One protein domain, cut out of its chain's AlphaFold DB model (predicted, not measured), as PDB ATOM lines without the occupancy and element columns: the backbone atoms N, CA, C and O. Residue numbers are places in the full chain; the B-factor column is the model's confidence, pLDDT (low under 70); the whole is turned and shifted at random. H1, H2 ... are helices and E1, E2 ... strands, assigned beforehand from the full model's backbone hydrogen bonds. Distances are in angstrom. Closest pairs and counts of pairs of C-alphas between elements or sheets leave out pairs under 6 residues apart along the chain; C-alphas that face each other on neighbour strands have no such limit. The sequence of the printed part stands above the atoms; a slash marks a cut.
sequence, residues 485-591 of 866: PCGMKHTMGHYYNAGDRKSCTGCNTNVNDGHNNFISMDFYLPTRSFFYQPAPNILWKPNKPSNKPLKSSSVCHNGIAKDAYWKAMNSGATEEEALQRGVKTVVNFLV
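What this domain is: This is residues 485 to 591 of the 866 residues of an uncharacterized protein of Stemphylium lycopersici (UniProt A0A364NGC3). Little regular structure is here: a small two-strand hairpin, E1 and E2, sits among loops towards one end, and a helical hairpin, H1 and H2, makes the other end. Long loops, residues 498 to 529 and 534 to 556, join these parts. The 107 printed residues hold E1, E2, H1, H2 in chain order, an antiparallel sheet E1 - E2, and a mixed class with only 38 residues in named elements. The whole is compact, radius of gyration of the C-alphas 14.3 A, spans 44 by 30 by 26 A.

Where its parts are: Find C-alpha 494 at (12.151, 3.974, 39.878), where E1, residues 494 to 497, begins; E2 is residues 530 to 533. H1, residues 557 to 570, runs 19.9 A; H2, residues 575 to 590, runs 22.8 A to C-alpha 590 at (15.537, -7.889, 49.426).

How they stand to each other: Look at hairpin E1 and E2, antiparallel at 165 degrees: N 494 and O 533 are 2.8 A apart, within hydrogen-bond range. E1 is apart from H1 and H2. Hairpin H1 and H2 touch, opposite ways at a steep tilt of 39 degrees; their closest C-alphas, Ala 561 and Gly 582, are 4.1 A apart. In both helices every O i to N i+4 pair is within hydrogen-bond range.

The domain as a whole: The farthest C-alphas, Asp 522 and Gly 572, are 44.1 A apart. The printed part has no cut; the links E1 to E2 and E2 to H1 are long. Look for pLDDT under 70 at residues 514 to 516.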
ATOM      1  N   PRO A 485      19.364   7.950  38.217       96.12
ATOM      2  CA  PRO A 485      18.202   7.109  38.040       96.12
ATOM      3  C   PRO A 485      18.436   6.176  36.851       96.12
ATOM      4  O   PRO A 485      19.014   6.546  35.824       96.12
ATOM      5  N   CYS A 486      17.965   4.940  36.949       94.94
ATOM      6  CA  CYS A 486      17.968   4.055  35.799       94.94
ATOM      7  C   CYS A 486      16.796   4.395  34.866       94.94
ATOM      8  O   CYS A 486      15.640   4.367  35.281       94.94
ATOM      9  N   GLY A 487      17.088   4.664  33.590       92.31
ATOM     10  CA  GLY A 487      16.080   5.027  32.584       92.31
ATOM     11  C   GLY A 487      15.183   3.879  32.100       92.31
ATOM     12  O   GLY A 487      14.301   4.099  31.274       92.31
ATOM     13  N   MET A 488      15.396   2.647  32.573       92.62
ATOM     14  CA  MET A 488      14.518   1.521  32.245       92.62
ATOM     15  C   MET A 488      13.343   1.422  33.217       92.62
ATOM     16  O   MET A 488      13.450   1.764  34.389       92.62
ATOM     17  N   LYS A 489      12.212   0.904  32.731       94.88
ATOM     18  CA  LYS A 489      11.059   0.581  33.579       94.88
ATOM     19  C   LYS A 489      11.362  -0.693  34.367       94.88
ATOM     20  O   LYS A 489      11.663  -1.724  33.761       94.88
ATOM     21  N   HIS A 490      11.266  -0.636  35.692       95.69
ATOM     22  CA  HIS A 490      11.469  -1.792  36.568       95.69
ATOM     23  C   HIS A 490      10.166  -2.192  37.250       95.69
ATOM     24  O   HIS A 490       9.254  -1.380  37.380       95.69
ATOM     25  N   THR A 491      10.113  -3.427  37.742       95.44
ATOM     26  CA  THR A 491       8.955  -3.967  38.465       95.44
ATOM     27  C   THR A 491       8.646  -3.204  39.750       95.44
ATOM     28  O   THR A 491       7.488  -3.031  40.092       95.44
ATOM     29  N   MET A 492       9.684  -2.718  40.440       96.06
ATOM     30  CA  MET A 492       9.564  -1.976  41.704       96.06
ATOM     31  C   MET A 492       9.458  -0.451  41.510       96.06
ATOM     32  O   MET A 492       9.542   0.288  42.486       96.06
ATOM     33  N   GLY A 493       9.316   0.032  40.267       95.88
ATOM     34  CA  GLY A 493       9.247   1.459  39.937       95.88
ATOM     35  C   GLY A 493      10.591   2.087  39.549       95.88
ATOM     36  O   GLY A 493      11.315   1.561  38.694       95.88
ATOM     37  N   HIS A 494      10.906   3.247  40.125       96.44
ATOM     38  CA  HIS A 494      12.151   3.974  39.878       96.44
ATOM     39  C   HIS A 494      13.303   3.365  40.677       96.44
ATOM     40  O   HIS A 494      13.130   2.987  41.830       96.44
ATOM     41  N   TYR A 495      14.489   3.290  40.072       96.81
ATOM     42  CA  TYR A 495      15.717   2.871  40.751       96.81
ATOM     43  C   TYR A 495      16.729   4.004  40.710       96.81
ATOM     44  O   TYR A 495      17.120   4.425  39.620       96.81
ATOM     45  N   TYR A 496      17.194   4.423  41.881       97.44
ATOM     46  CA  TYR A 496      18.293   5.363  42.060       97.44
ATOM     47  C   TYR A 496      19.525   4.588  42.516       97.44
ATOM     48  O   TYR A 496      19.469   3.802  43.462       97.44
ATOM     49  N   ASN A 497      20.640   4.776  41.821       97.31
ATOM     50  CA  ASN A 497      21.898   4.098  42.112       97.31
ATOM     51  C   ASN A 497      22.930   5.133  42.561       97.31
ATOM     52  O   ASN A 497      22.966   6.237  42.014       97.31
ATOM     53  N   ALA A 498      23.779   4.777  43.524       96.75
ATOM     54  CA  ALA A 498      24.930   5.601  43.879       96.75
ATOM     55  C   ALA A 498      25.876   5.774  42.675       96.75
ATOM     56  O   ALA A 498      26.013   4.875  41.836       96.75
ATOM     57  N   GLY A 499      26.530   6.934  42.568       93.19
ATOM     58  CA  GLY A 499      27.333   7.283  41.389       93.19
ATOM     59  C   GLY A 499      28.602   6.451  41.189       93.19
ATOM     60  O   GLY A 499      29.216   6.502  40.126       93.19
ATOM     61  N   ASP A 500      29.019   5.678  42.187       93.19
ATOM     62  CA  ASP A 500      30.135   4.736  42.098       93.19
ATOM     63  C   ASP A 500      29.717   3.364  41.534       93.19
ATOM     64  O   ASP A 500      30.569   2.574  41.111       93.19
ATOM     65  N   ARG A 501      28.409   3.075  41.465       94.12
ATOM     66  CA  ARG A 501      27.894   1.842  40.865       94.12
ATOM     67  C   ARG A 501      28.034   1.878  39.348       94.12
ATOM     68  O   ARG A 501      27.538   2.775  38.675       94.12
ATOM     69  N   LYS A 502      28.641   0.821  38.803       94.12
ATOM     70  CA  LYS A 502      28.793   0.627  37.352       94.12
ATOM     71  C   LYS A 502      27.537   0.076  36.683       94.12
ATOM     72  O   LYS A 502      27.414   0.199  35.476       94.12
ATOM     73  N   SER A 503      26.613  -0.539  37.417       94.88
ATOM     74  CA  SER A 503      25.368  -1.069  36.854       94.88
ATOM     75  C   SER A 503      24.181  -0.897  37.798       94.88
ATOM     76  O   SER A 503      24.328  -0.850  39.023       94.88
ATOM     77  N   CYS A 504      22.988  -0.794  37.210       95.62
ATOM     78  CA  CYS A 504      21.742  -0.672  37.961       95.62
ATOM     79  C   CYS A 504      21.408  -2.005  38.638       95.62
ATOM     80  O   CYS A 504      21.313  -3.026  37.959       95.62
ATOM     81  N   THR A 505      21.151  -2.015  39.949       95.56
ATOM     82  CA  THR A 505      20.781  -3.250  40.675       95.56
ATOM     83  C   THR A 505      19.470  -3.856  40.160       95.56
ATOM     84  O   THR A 505      19.299  -5.074  40.125       95.56
ATOM     85  N   GLY A 506      18.548  -3.001  39.707       95.25
ATOM     86  CA  GLY A 506      17.259  -3.412  39.168       95.25
ATOM     87  C   GLY A 506      17.395  -4.275  37.914       95.25
ATOM     88  O   GLY A 506      16.841  -5.366  37.848       95.25
ATOM     89  N   CYS A 507      18.145  -3.816  36.914       94.12
ATOM     90  CA  CYS A 507      18.161  -4.426  35.580       94.12
ATOM     91  C   CYS A 507      19.534  -4.890  35.078       94.12
ATOM     92  O   CYS A 507      19.610  -5.487  34.007       94.12
ATOM     93  N   ASN A 508      20.597  -4.636  35.838       93.88
ATOM     94  CA  ASN A 508      21.997  -4.880  35.494       93.88
ATOM     95  C   ASN A 508      22.501  -4.158  34.230       93.88
ATOM     96  O   ASN A 508      23.537  -4.523  33.680       93.88
ATOM     97  N   THR A 509      21.806  -3.116  33.764       90.56
ATOM     98  CA  THR A 509      22.338  -2.253  32.703       90.56
ATOM     99  C   THR A 509      23.527  -1.471  33.231       90.56
ATOM    100  O   THR A 509      23.427  -0.807  34.266       90.56
ATOM    101  N   ASN A 510      24.646  -1.577  32.521       91.81
ATOM    102  CA  ASN A 510      25.877  -0.869  32.825       91.81
ATOM    103  C   ASN A 510      25.743   0.610  32.437       91.81
ATOM    104  O   ASN A 510      25.238   0.933  31.359       91.81
ATOM    105  N   VAL A 511      26.228   1.498  33.301       89.81
ATOM    106  CA  VAL A 511      26.282   2.946  33.068       89.81
ATOM    107  C   VAL A 511      27.185   3.296  31.879       89.81
ATOM    108  O   VAL A 511      27.005   4.327  31.249       89.81
ATOM    109  N   ASN A 512      28.123   2.417  31.519       86.50
ATOM    110  CA  ASN A 512      28.988   2.610  30.355       86.50
ATOM    111  C   ASN A 512      28.364   2.101  29.045       86.50
ATOM    112  O   ASN A 512      28.757   2.556  27.974       86.50
ATOM    113  N   ASP A 513      27.416   1.159  29.119       81.12
ATOM    114  CA  ASP A 513      26.806   0.542  27.928       81.12
ATOM    115  C   ASP A 513      25.574   1.325  27.451       81.12
ATOM    116  O   ASP A 513      25.161   1.223  26.293       81.12
ATOM    117  N   GLY A 514      24.954   2.097  28.347       62.50
ATOM    118  CA  GLY A 514      23.808   2.936  28.027       62.50
ATOM    119  C   GLY A 514      24.228   4.214  27.308       62.50
ATOM    120  O   GLY A 514      25.118   4.924  27.756       62.50
ATOM    121  N   HIS A 515      23.544   4.513  26.205       55.94
ATOM    122  CA  HIS A 515      23.620   5.757  25.440       55.94
ATOM    123  C   HIS A 515      23.802   7.013  26.320       55.94
ATOM    124  O   HIS A 515      22.803   7.527  26.804       55.94
ATOM    125  N   ASN A 516      25.052   7.469  26.501       55.34
ATOM    126  CA  ASN A 516      25.631   8.770  26.915       55.34
ATOM    127  C   ASN A 516      24.877   9.796  27.803       55.34
ATOM    128  O   ASN A 516      25.462  10.825  28.125       55.34
ATOM    129  N   ASN A 517      23.645   9.565  28.242       74.19
ATOM    130  CA  ASN A 517      22.770  10.580  28.824       74.19
ATOM    131  C   ASN A 517      22.087  10.050  30.092       74.19
ATOM    132  O   ASN A 517      20.868  10.155  30.243       74.19
ATOM    133  N   PHE A 518      22.853   9.458  31.010       86.44
ATOM    134  CA  PHE A 518      22.336   9.267  32.362       86.44
ATOM    135  C   PHE A 518      22.143  10.641  33.002       86.44
ATOM    136  O   PHE A 518      23.014  11.508  32.928       86.44
ATOM    137  N   ILE A 519      20.975  10.849  33.597       92.44
ATOM    138  CA  ILE A 519      20.662  12.084  34.305       92.44
ATOM    139  C   ILE A 519      21.393  12.011  35.645       92.44
ATOM    140  O   ILE A 519      21.089  11.152  36.465       92.44
ATOM    141  N   SER A 520      22.384  12.875  35.870       95.19
ATOM    142  CA  SER A 520      22.947  13.022  37.213       95.19
ATOM    143  C   SER A 520      21.896  13.674  38.102       95.19
ATOM    144  O   SER A 520      21.397  14.751  37.769       95.19
ATOM    145  N   MET A 521      21.590  13.045  39.230       97.19
ATOM    146  CA  MET A 521      20.760  13.647  40.267       97.19
ATOM    147  C   MET A 521      21.555  14.727  41.004       97.19
ATOM    148  O   MET A 521      22.788  14.770  40.946       97.19
ATOM    149  N   ASP A 522      20.841  15.610  41.693       97.38
ATOM    150  CA  ASP A 522      21.403  16.681  42.522       97.38
ATOM    151  C   ASP A 522      21.584  16.287  43.996       97.38
ATOM    152  O   ASP A 522      21.835  17.143  44.838       97.38
ATOM    153  N   PHE A 523      21.492  14.992  44.292       97.94
ATOM    154  CA  PHE A 523      21.773  14.402  45.596       97.94
ATOM    155  C   PHE A 523      22.731  13.211  45.464       97.94
ATOM    156  O   PHE A 523      22.938  12.647  44.382       97.94
ATOM    157  N   TYR A 524      23.311  12.823  46.590       98.19
ATOM    158  CA  TYR A 524      24.245  11.722  46.759       98.19
ATOM    159  C   TYR A 524      23.554  10.570  47.485       98.19
ATOM    160  O   TYR A 524      22.592  10.768  48.221       98.19
ATOM    161  N   LEU A 525      24.037   9.354  47.246       97.75
ATOM    162  CA  LEU A 525      23.652   8.151  47.977       97.75
ATOM    163  C   LEU A 525      24.923   7.518  48.555       97.75
ATOM    164  O   LEU A 525      25.972   7.640  47.913       97.75
ATOM    165  N   PRO A 526      24.846   6.791  49.687       96.56
ATOM    166  CA  PRO A 526      25.993   6.087  50.250       96.56
ATOM    167  C   PRO A 526      26.677   5.185  49.218       96.56
ATOM    168  O   PRO A 526      26.015   4.583  48.364       96.56
ATOM    169  N   THR A 527      27.997   5.062  49.303       94.94
ATOM    170  CA  THR A 527      28.829   4.274  48.380       94.94
ATOM    171  C   THR A 527      28.266   2.864  48.170       94.94
ATOM    172  O   THR A 527      27.919   2.162  49.120       94.94
ATOM    173  N   ARG A 528      28.142   2.438  46.906       94.25
ATOM    174  CA  ARG A 528      27.553   1.157  46.463       94.25
ATOM    175  C   ARG A 528      26.091   0.915  46.849       94.25
ATOM    176  O   ARG A 528      25.577  -0.161  46.533       94.25
ATOM    177  N   SER A 529      25.389   1.873  47.446       96.19
ATOM    178  CA  SER A 529      23.971   1.723  47.779       96.19
ATOM    179  C   SER A 529      23.053   1.946  46.567       96.19
ATOM    180  O   SER A 529      23.461   2.412  45.497       96.19
ATOM    181  N   PHE A 530      21.794   1.552  46.722       96.81
ATOM    182  CA  PHE A 530      20.722   1.831  45.776       96.81
ATOM    183  C   PHE A 530      19.417   2.019  46.549       96.81
ATOM    184  O   PHE A 530      19.252   1.477  47.640       96.81
ATOM    185  N   PHE A 531      18.478   2.742  45.955       97.38
ATOM    186  CA  PHE A 531      17.129   2.906  46.478       97.38
ATOM    187  C   PHE A 531      16.122   2.656  45.361       97.38
ATOM    188  O   PHE A 531      16.368   3.020  44.208       97.38
ATOM    189  N   TYR A 532      15.001   2.018  45.686       96.69
ATOM    190  CA  TYR A 532      13.886   1.878  44.758       96.69
ATOM    191  C   TYR A 532      12.677   2.624  45.306       96.69
ATOM    192  O   TYR A 532      12.440   2.625  46.510       96.69
ATOM    193  N   GLN A 533      11.912   3.236  44.412       96.12
ATOM    194  CA  GLN A 533      10.688   3.936  44.755       96.12
ATOM    195  C   GLN A 533       9.537   3.413  43.886       96.12
ATOM    196  O   GLN A 533       9.663   3.444  42.656       96.12
ATOM    197  N   PRO A 534       8.415   2.968  44.486       95.50
ATOM    198  CA  PRO A 534       7.225   2.578  43.739       95.50
ATOM    199  C   PRO A 534       6.773   3.689  42.789       95.50
ATOM    200  O   PRO A 534       6.720   4.858  43.162       95.50
ATOM    201  N   ALA A 535       6.444   3.324  41.552       93.69
ATOM    202  CA  ALA A 535       6.019   4.266  40.523       93.69
ATOM    203  C   ALA A 535       4.669   3.812  39.951       93.69
ATOM    204  O   ALA A 535       4.655   3.037  38.992       93.69
ATOM    205  N   PRO A 536       3.531   4.254  40.522       86.50
ATOM    206  CA  PRO A 536       2.207   3.742  40.151       86.50
ATOM    207  C   PRO A 536       1.866   3.994  38.675       86.50
ATOM    208  O   PRO A 536       1.149   3.217  38.055       86.50
ATOM    209  N   ASN A 537       2.449   5.037  38.078       89.62
ATOM    210  CA  ASN A 537       2.236   5.395  36.674       89.62
ATOM    211  C   ASN A 537       3.093   4.575  35.691       89.62
ATOM    212  O   ASN A 537       2.931   4.684  34.471       89.62
ATOM    213  N   ILE A 538       4.040   3.768  36.182       88.69
ATOM    214  CA  ILE A 538       4.923   2.968  35.332       88.69
ATOM    215  C   ILE A 538       4.334   1.574  35.161       88.69
ATOM    216  O   ILE A 538       4.539   0.677  35.971       88.69
ATOM    217  N   LEU A 539       3.683   1.367  34.017       90.25
ATOM    218  CA  LEU A 539       3.317   0.030  33.556       90.25
ATOM    219  C   LEU A 539       4.585  -0.733  33.149       90.25
ATOM    220  O   LEU A 539       5.151  -0.516  32.067       90.25
ATOM    221  N   TRP A 540       5.055  -1.602  34.040       95.44
ATOM    222  CA  TRP A 540       6.135  -2.541  33.770       95.44
ATOM    223  C   TRP A 540       5.596  -3.743  32.990       95.44
ATOM    224  O   TRP A 540       4.749  -4.479  33.483       95.44
ATOM    225  N   LYS A 541       6.103  -3.947  31.769       95.56
ATOM    226  CA  LYS A 541       5.748  -5.087  30.912       95.56
ATOM    227  C   LYS A 541       6.970  -5.983  30.712       95.56
ATOM    228  O   LYS A 541       7.882  -5.597  29.974       95.56
ATOM    229  N   PRO A 542       7.047  -7.143  31.380       95.38
ATOM    230  CA  PRO A 542       8.176  -8.044  31.220       95.38
ATOM    231  C   PRO A 542       8.200  -8.647  29.813       95.38
ATOM    232  O   PRO A 542       7.191  -9.107  29.287       95.38
ATOM    233  N   ASN A 543       9.384  -8.688  29.199       94.94
ATOM    234  CA  ASN A 543       9.577  -9.437  27.955       94.94
ATOM    235  C   ASN A 543       9.366 -10.935  28.207       94.94
ATOM    236  O   ASN A 543       9.715 -11.423  29.286       94.94
ATOM    237  N   LYS A 544       8.866 -11.658  27.194       94.38
ATOM    238  CA  LYS A 544       8.741 -13.123  27.225       94.38
ATOM    239  C   LYS A 544      10.081 -13.775  27.599       94.38
ATOM    240  O   LYS A 544      11.124 -13.285  27.145       94.38
ATOM    241  N   PRO A 545      10.071 -14.845  28.412       91.00
ATOM    242  CA  PRO A 545      11.295 -15.518  28.815       91.00
ATOM    243  C   PRO A 545      11.990 -16.050  27.560       91.00
ATOM    244  O   PRO A 545      11.360 -16.647  26.687       91.00
ATOM    245  N   SER A 546      13.290 -15.789  27.431       88.94
ATOM    246  CA  SER A 546      14.069 -16.411  26.366       88.94
ATOM    247  C   SER A 546      14.454 -17.817  26.801       88.94
ATOM    248  O   SER A 546      15.026 -17.963  27.875       88.94
ATOM    249  N   ASN A 547      14.285 -18.821  25.939       87.25
ATOM    250  CA  ASN A 547      14.774 -20.191  26.188       87.25
ATOM    251  C   ASN A 547      16.311 -20.291  26.298       87.25
ATOM    252  O   ASN A 547      16.862 -21.375  26.461       87.25
ATOM    253  N   LYS A 548      17.028 -19.170  26.159       87.12
ATOM    254  CA  LYS A 548      18.477 -19.108  26.327       87.12
ATOM    255  C   LYS A 548      18.797 -18.941  27.817       87.12
ATOM    256  O   LYS A 548      18.227 -18.037  28.432       87.12
ATOM    257  N   PRO A 549      19.723 -19.736  28.379       81.50
ATOM    258  CA  PRO A 549      20.175 -19.535  29.750       81.50
ATOM    259  C   PRO A 549      20.735 -18.116  29.914       81.50
ATOM    260  O   PRO A 549      21.414 -17.590  29.023       81.50
ATOM    261  N   LEU A 550      20.423 -17.477  31.045       78.81
ATOM    262  CA  LEU A 550      20.935 -16.150  31.375       78.81
ATOM    263  C   LEU A 550      22.468 -16.196  31.433       78.81
ATOM    264  O   LEU A 550      23.052 -17.060  32.078       78.81
ATOM    265  N   LYS A 551      23.130 -15.255  30.749       77.81
ATOM    266  CA  LYS A 551      24.602 -15.195  30.705       77.81
ATOM    267  C   LYS A 551      25.234 -14.764  32.033       77.81
ATOM    268  O   LYS A 551      26.418 -15.005  32.235       77.81
ATOM    269  N   SER A 552      24.487 -14.083  32.904       78.19
ATOM    270  CA  SER A 552      24.986 -13.598  34.192       78.19
ATOM    271  C   SER A 552      24.627 -14.564  35.315       78.19
ATOM    272  O   SER A 552      23.456 -14.891  35.489       78.19
ATOM    273  N   SER A 553      25.622 -14.953  36.114       77.75
ATOM    274  CA  SER A 553      25.424 -15.760  37.325       77.75
ATOM    275  C   SER A 553      24.632 -15.021  38.409       77.75
ATOM    276  O   SER A 553      23.902 -15.644  39.173       77.75
ATOM    277  N   SER A 554      24.744 -13.691  38.474       82.69
ATOM    278  CA  SER A 554      23.954 -12.857  39.379       82.69
ATOM    279  C   SER A 554      22.593 -12.527  38.763       82.69
ATOM    280  O   SER A 554      22.527 -11.873  37.716       82.69
ATOM    281  N   VAL A 555      21.509 -12.926  39.425       88.44
ATOM    282  CA  VAL A 555      20.147 -12.569  39.010       88.44
ATOM    283  C   VAL A 555      19.851 -11.133  39.454       88.44
ATOM    284  O   VAL A 555      19.955 -10.811  40.634       88.44
ATOM    285  N   CYS A 556      19.508 -10.246  38.517       94.56
ATOM    286  CA  CYS A 556      19.059  -8.888  38.844       94.56
ATOM    287  C   CYS A 556      17.600  -8.890  39.321       94.56
ATOM    288  O   CYS A 556      16.852  -9.817  39.007       94.56
ATOM    289  N   HIS A 557      17.153  -7.842  40.023       96.12
ATOM    290  CA  HIS A 557      15.779  -7.798  40.554       96.12
ATOM    291  C   HIS A 557      14.715  -7.959  39.462       96.12
ATOM    292  O   HIS A 557      13.737  -8.674  39.640       96.12
ATOM    293  N   ASN A 558      14.931  -7.350  38.294       95.25
ATOM    294  CA  ASN A 558      14.049  -7.473  37.136       95.25
ATOM    295  C   ASN A 558      14.055  -8.897  36.557       95.25
ATOM    296  O   ASN A 558      13.059  -9.313  35.978       95.25
ATOM    297  N   GLY A 559      15.155  -9.643  36.693       94.69
ATOM    298  CA  GLY A 559      15.220 -11.066  36.351       94.69
ATOM    299  C   GLY A 559      14.353 -11.901  37.293       94.69
ATOM    300  O   GLY A 559      13.442 -12.577  36.831       94.69
ATOM    301  N   ILE A 560      14.547 -11.738  38.607       96.06
ATOM    302  CA  ILE A 560      13.751 -12.411  39.652       96.06
ATOM    303  C   ILE A 560      12.254 -12.133  39.458       96.06
ATOM    304  O   ILE A 560      11.426 -13.044  39.485       96.06
ATOM    305  N   ALA A 561      11.905 -10.867  39.218       96.94
ATOM    306  CA  ALA A 561      10.528 -10.460  38.997       96.94
ATOM    307  C   ALA A 561       9.929 -11.062  37.720       96.94
ATOM    308  O   ALA A 561       8.772 -11.475  37.736       96.94
ATOM    309  N   LYS A 562      10.694 -11.111  36.618       96.00
ATOM    310  CA  LYS A 562      10.259 -11.723  35.350       96.00
ATOM    311  C   LYS A 562       9.958 -13.201  35.524       96.00
ATOM    312  O   LYS A 562       8.917 -13.650  35.055       96.00
ATOM    313  N   ASP A 563      10.837 -13.930  36.201       95.69
ATOM    314  CA  ASP A 563      10.670 -15.366  36.411       95.69
ATOM    315  C   ASP A 563       9.410 -15.648  37.243       95.69
ATOM    316  O   ASP A 563       8.589 -16.487  36.870       95.69
ATOM    317  N   ALA A 564       9.196 -14.886  38.320       97.25
ATOM    318  CA  ALA A 564       7.993 -14.988  39.146       97.25
ATOM    319  C   ALA A 564       6.710 -14.575  38.400       97.25
ATOM    320  O   ALA A 564       5.688 -15.253  38.530       97.25
ATOM    321  N   TYR A 565       6.766 -13.507  37.599       98.06
ATOM    322  CA  TYR A 565       5.653 -13.043  36.769       98.06
ATOM    323  C   TYR A 565       5.239 -14.109  35.751       98.06
ATOM    324  O   TYR A 565       4.077 -14.503  35.705       98.06
ATOM    325  N   TRP A 566       6.184 -14.630  34.963       97.38
ATOM    326  CA  TRP A 566       5.869 -15.625  33.935       97.38
ATOM    327  C   TRP A 566       5.440 -16.957  34.538       97.38
ATOM    328  O   TRP A 566       4.552 -17.604  33.994       97.38
ATOM    329  N   LYS A 567       5.989 -17.339  35.697       97.00
ATOM    330  CA  LYS A 567       5.498 -18.494  36.457       97.00
ATOM    331  C   LYS A 567       4.031 -18.321  36.865       97.00
ATOM    332  O   LYS A 567       3.270 -19.275  36.749       97.00
ATOM    333  N   ALA A 568       3.629 -17.125  37.303       97.88
ATOM    334  CA  ALA A 568       2.243 -16.824  37.660       97.88
ATOM    335  C   ALA A 568       1.314 -16.803  36.429       97.88
ATOM    336  O   ALA A 568       0.267 -17.450  36.448       97.88
ATOM    337  N   MET A 569       1.726 -16.150  35.339       98.19
ATOM    338  CA  MET A 569       0.978 -16.139  34.073       98.19
ATOM    339  C   MET A 569       0.763 -17.556  33.526       98.19
ATOM    340  O   MET A 569      -0.345 -17.910  33.134       98.19
ATOM    341  N   ASN A 570       1.797 -18.402  33.557       97.12
ATOM    342  CA  ASN A 570       1.700 -19.794  33.109       97.12
ATOM    343  C   ASN A 570       0.788 -20.647  34.008       97.12
ATOM    344  O   ASN A 570       0.285 -21.669  33.556       97.12
ATOM    345  N   SER A 571       0.561 -20.234  35.260       97.94
ATOM    346  CA  SER A 571      -0.414 -20.861  36.163       97.94
ATOM    347  C   SER A 571      -1.845 -20.326  36.011       97.94
ATOM    348  O   SER A 571      -2.706 -20.696  36.801       97.94
ATOM    349  N   GLY A 572      -2.104 -19.458  35.026       97.94
ATOM    350  CA  GLY A 572      -3.429 -18.884  34.772       97.94
ATOM    351  C   GLY A 572      -3.781 -17.665  35.631       97.94
ATOM    352  O   GLY A 572      -4.948 -17.291  35.675       97.94
ATOM    353  N   ALA A 573      -2.806 -17.046  36.308       98.06
ATOM    354  CA  ALA A 573      -3.038 -15.798  37.036       98.06
ATOM    355  C   ALA A 573      -3.330 -14.636  36.073       98.06
ATOM    356  O   ALA A 573      -2.861 -14.623  34.930       98.06
ATOM    357  N   THR A 574      -4.057 -13.631  36.553       98.00
ATOM    358  CA  THR A 574      -4.258 -12.374  35.818       98.00
ATOM    359  C   THR A 574      -2.954 -11.562  35.727       98.00
ATOM    360  O   THR A 574      -2.018 -11.769  36.503       98.00
ATOM    361  N   GLU A 575      -2.864 -10.615  34.781       95.94
ATOM    362  CA  GLU A 575      -1.658  -9.779  34.602       95.94
ATOM    363  C   GLU A 575      -1.309  -8.980  35.873       95.94
ATOM    364  O   GLU A 575      -0.133  -8.854  36.222       95.94
ATOM    365  N   GLU A 576      -2.321  -8.495  36.596       95.69
ATOM    366  CA  GLU A 576      -2.165  -7.748  37.849       95.69
ATOM    367  C   GLU A 576      -1.648  -8.638  38.987       95.69
ATOM    368  O   GLU A 576      -0.671  -8.285  39.653       95.69
ATOM    369  N   GLU A 577      -2.227  -9.829  39.170       97.19
ATOM    370  CA  GLU A 577      -1.763 -10.817  40.155       97.19
ATOM    371  C   GLU A 577      -0.333 -11.282  39.857       97.19
ATOM    372  O   GLU A 577       0.494 -11.423  40.765       97.19
ATOM    373  N   ALA A 578      -0.006 -11.496  38.580       97.00
ATOM    374  CA  ALA A 578       1.338 -11.858  38.154       97.00
ATOM    375  C   ALA A 578       2.345 -10.733  38.442       97.00
ATOM    376  O   ALA A 578       3.458 -11.004  38.908       97.00
ATOM    377  N   LEU A 579       1.962  -9.469  38.226       95.75
ATOM    378  CA  LEU A 579       2.786  -8.303  38.547       95.75
ATOM    379  C   LEU A 579       3.013  -8.187  40.057       95.75
ATOM    380  O   LEU A 579       4.161  -8.060  40.491       95.75
ATOM    381  N   GLN A 580       1.957  -8.328  40.862       96.38
ATOM    382  CA  GLN A 580       2.058  -8.351  42.322       96.38
ATOM    383  C   GLN A 580       2.955  -9.493  42.816       96.38
ATOM    384  O   GLN A 580       3.770  -9.294  43.718       96.38
ATOM    385  N   ARG A 581       2.877 -10.679  42.203       97.81
ATOM    386  CA  ARG A 581       3.742 -11.818  42.545       97.81
ATOM    387  C   ARG A 581       5.204 -11.564  42.177       97.81
ATOM    388  O   ARG A 581       6.091 -11.939  42.945       97.81
ATOM    389  N   GLY A 582       5.461 -10.885  41.060       96.31
ATOM    390  CA  GLY A 582       6.789 -10.400  40.683       96.31
ATOM    391  C   GLY A 582       7.369  -9.431  41.717       96.31
ATOM    392  O   GLY A 582       8.463  -9.670  42.229       96.31
ATOM    393  N   VAL A 583       6.605  -8.397  42.087       96.44
ATOM    394  CA  VAL A 583       6.965  -7.413  43.129       96.44
ATOM    395  C   VAL A 583       7.239  -8.107  44.464       96.44
ATOM    396  O   VAL A 583       8.322  -7.954  45.027       96.44
ATOM    397  N   LYS A 584       6.307  -8.941  44.942       97.19
ATOM    398  CA  LYS A 584       6.420  -9.658  46.222       97.19
ATOM    399  C   LYS A 584       7.663 -10.543  46.282       97.19
ATOM    400  O   LYS A 584       8.320 -10.614  47.315       97.19
ATOM    401  N   THR A 585       8.014 -11.193  45.174       97.25
ATOM    402  CA  THR A 585       9.201 -12.056  45.112       97.25
ATOM    403  C   THR A 585      10.492 -11.241  45.220       97.25
ATOM    404  O   THR A 585      11.411 -11.655  45.922       97.25
ATOM    405  N   VAL A 586      10.559 -10.061  44.592       96.75
ATOM    406  CA  VAL A 586      11.705  -9.148  44.743       96.75
ATOM    407  C   VAL A 586      11.786  -8.586  46.159       96.75
ATOM    408  O   VAL A 586      12.874  -8.562  46.725       96.75
ATOM    409  N   VAL A 587      10.662  -8.176  46.756       95.94
ATOM    410  CA  VAL A 587      10.633  -7.698  48.150       95.94
ATOM    411  C   VAL A 587      11.157  -8.778  49.092       95.94
ATOM    412  O   VAL A 587      12.071  -8.510  49.861       95.94
ATOM    413  N   ASN A 588      10.666 -10.014  48.968       96.06
ATOM    414  CA  ASN A 588      11.139 -11.145  49.770       96.06
ATOM    415  C   ASN A 588      12.631 -11.443  49.556       96.06
ATOM    416  O   ASN A 588      13.304 -11.877  50.484       96.06
ATOM    417  N   PHE A 589      13.153 -11.216  48.348       95.06
ATOM    418  CA  PHE A 589      14.580 -11.361  48.053       95.06
ATOM    419  C   PHE A 589      15.435 -10.252  48.685       95.06
ATOM    420  O   PHE A 589      16.591 -10.493  49.029       95.06
ATOM    421  N   LEU A 590      14.878  -9.046  48.819       94.06
ATOM    422  CA  LEU A 590      15.537  -7.889  49.426       94.06
ATOM    423  C   LEU A 590      15.518  -7.906  50.954       94.06
ATOM    424  O   LEU A 590      16.329  -7.202  51.556       94.06
ATOM    425  N   VAL A 591      14.628  -8.685  51.577       94.31
ATOM    426  CA  VAL A 591      14.684  -8.920  53.023       94.31
ATOM    427  C   VAL A 591      16.066  -9.503  53.332       94.31
ATOM    428  O   VAL A 591      16.411 -10.544  52.761       94.31
TER     429      VAL A 591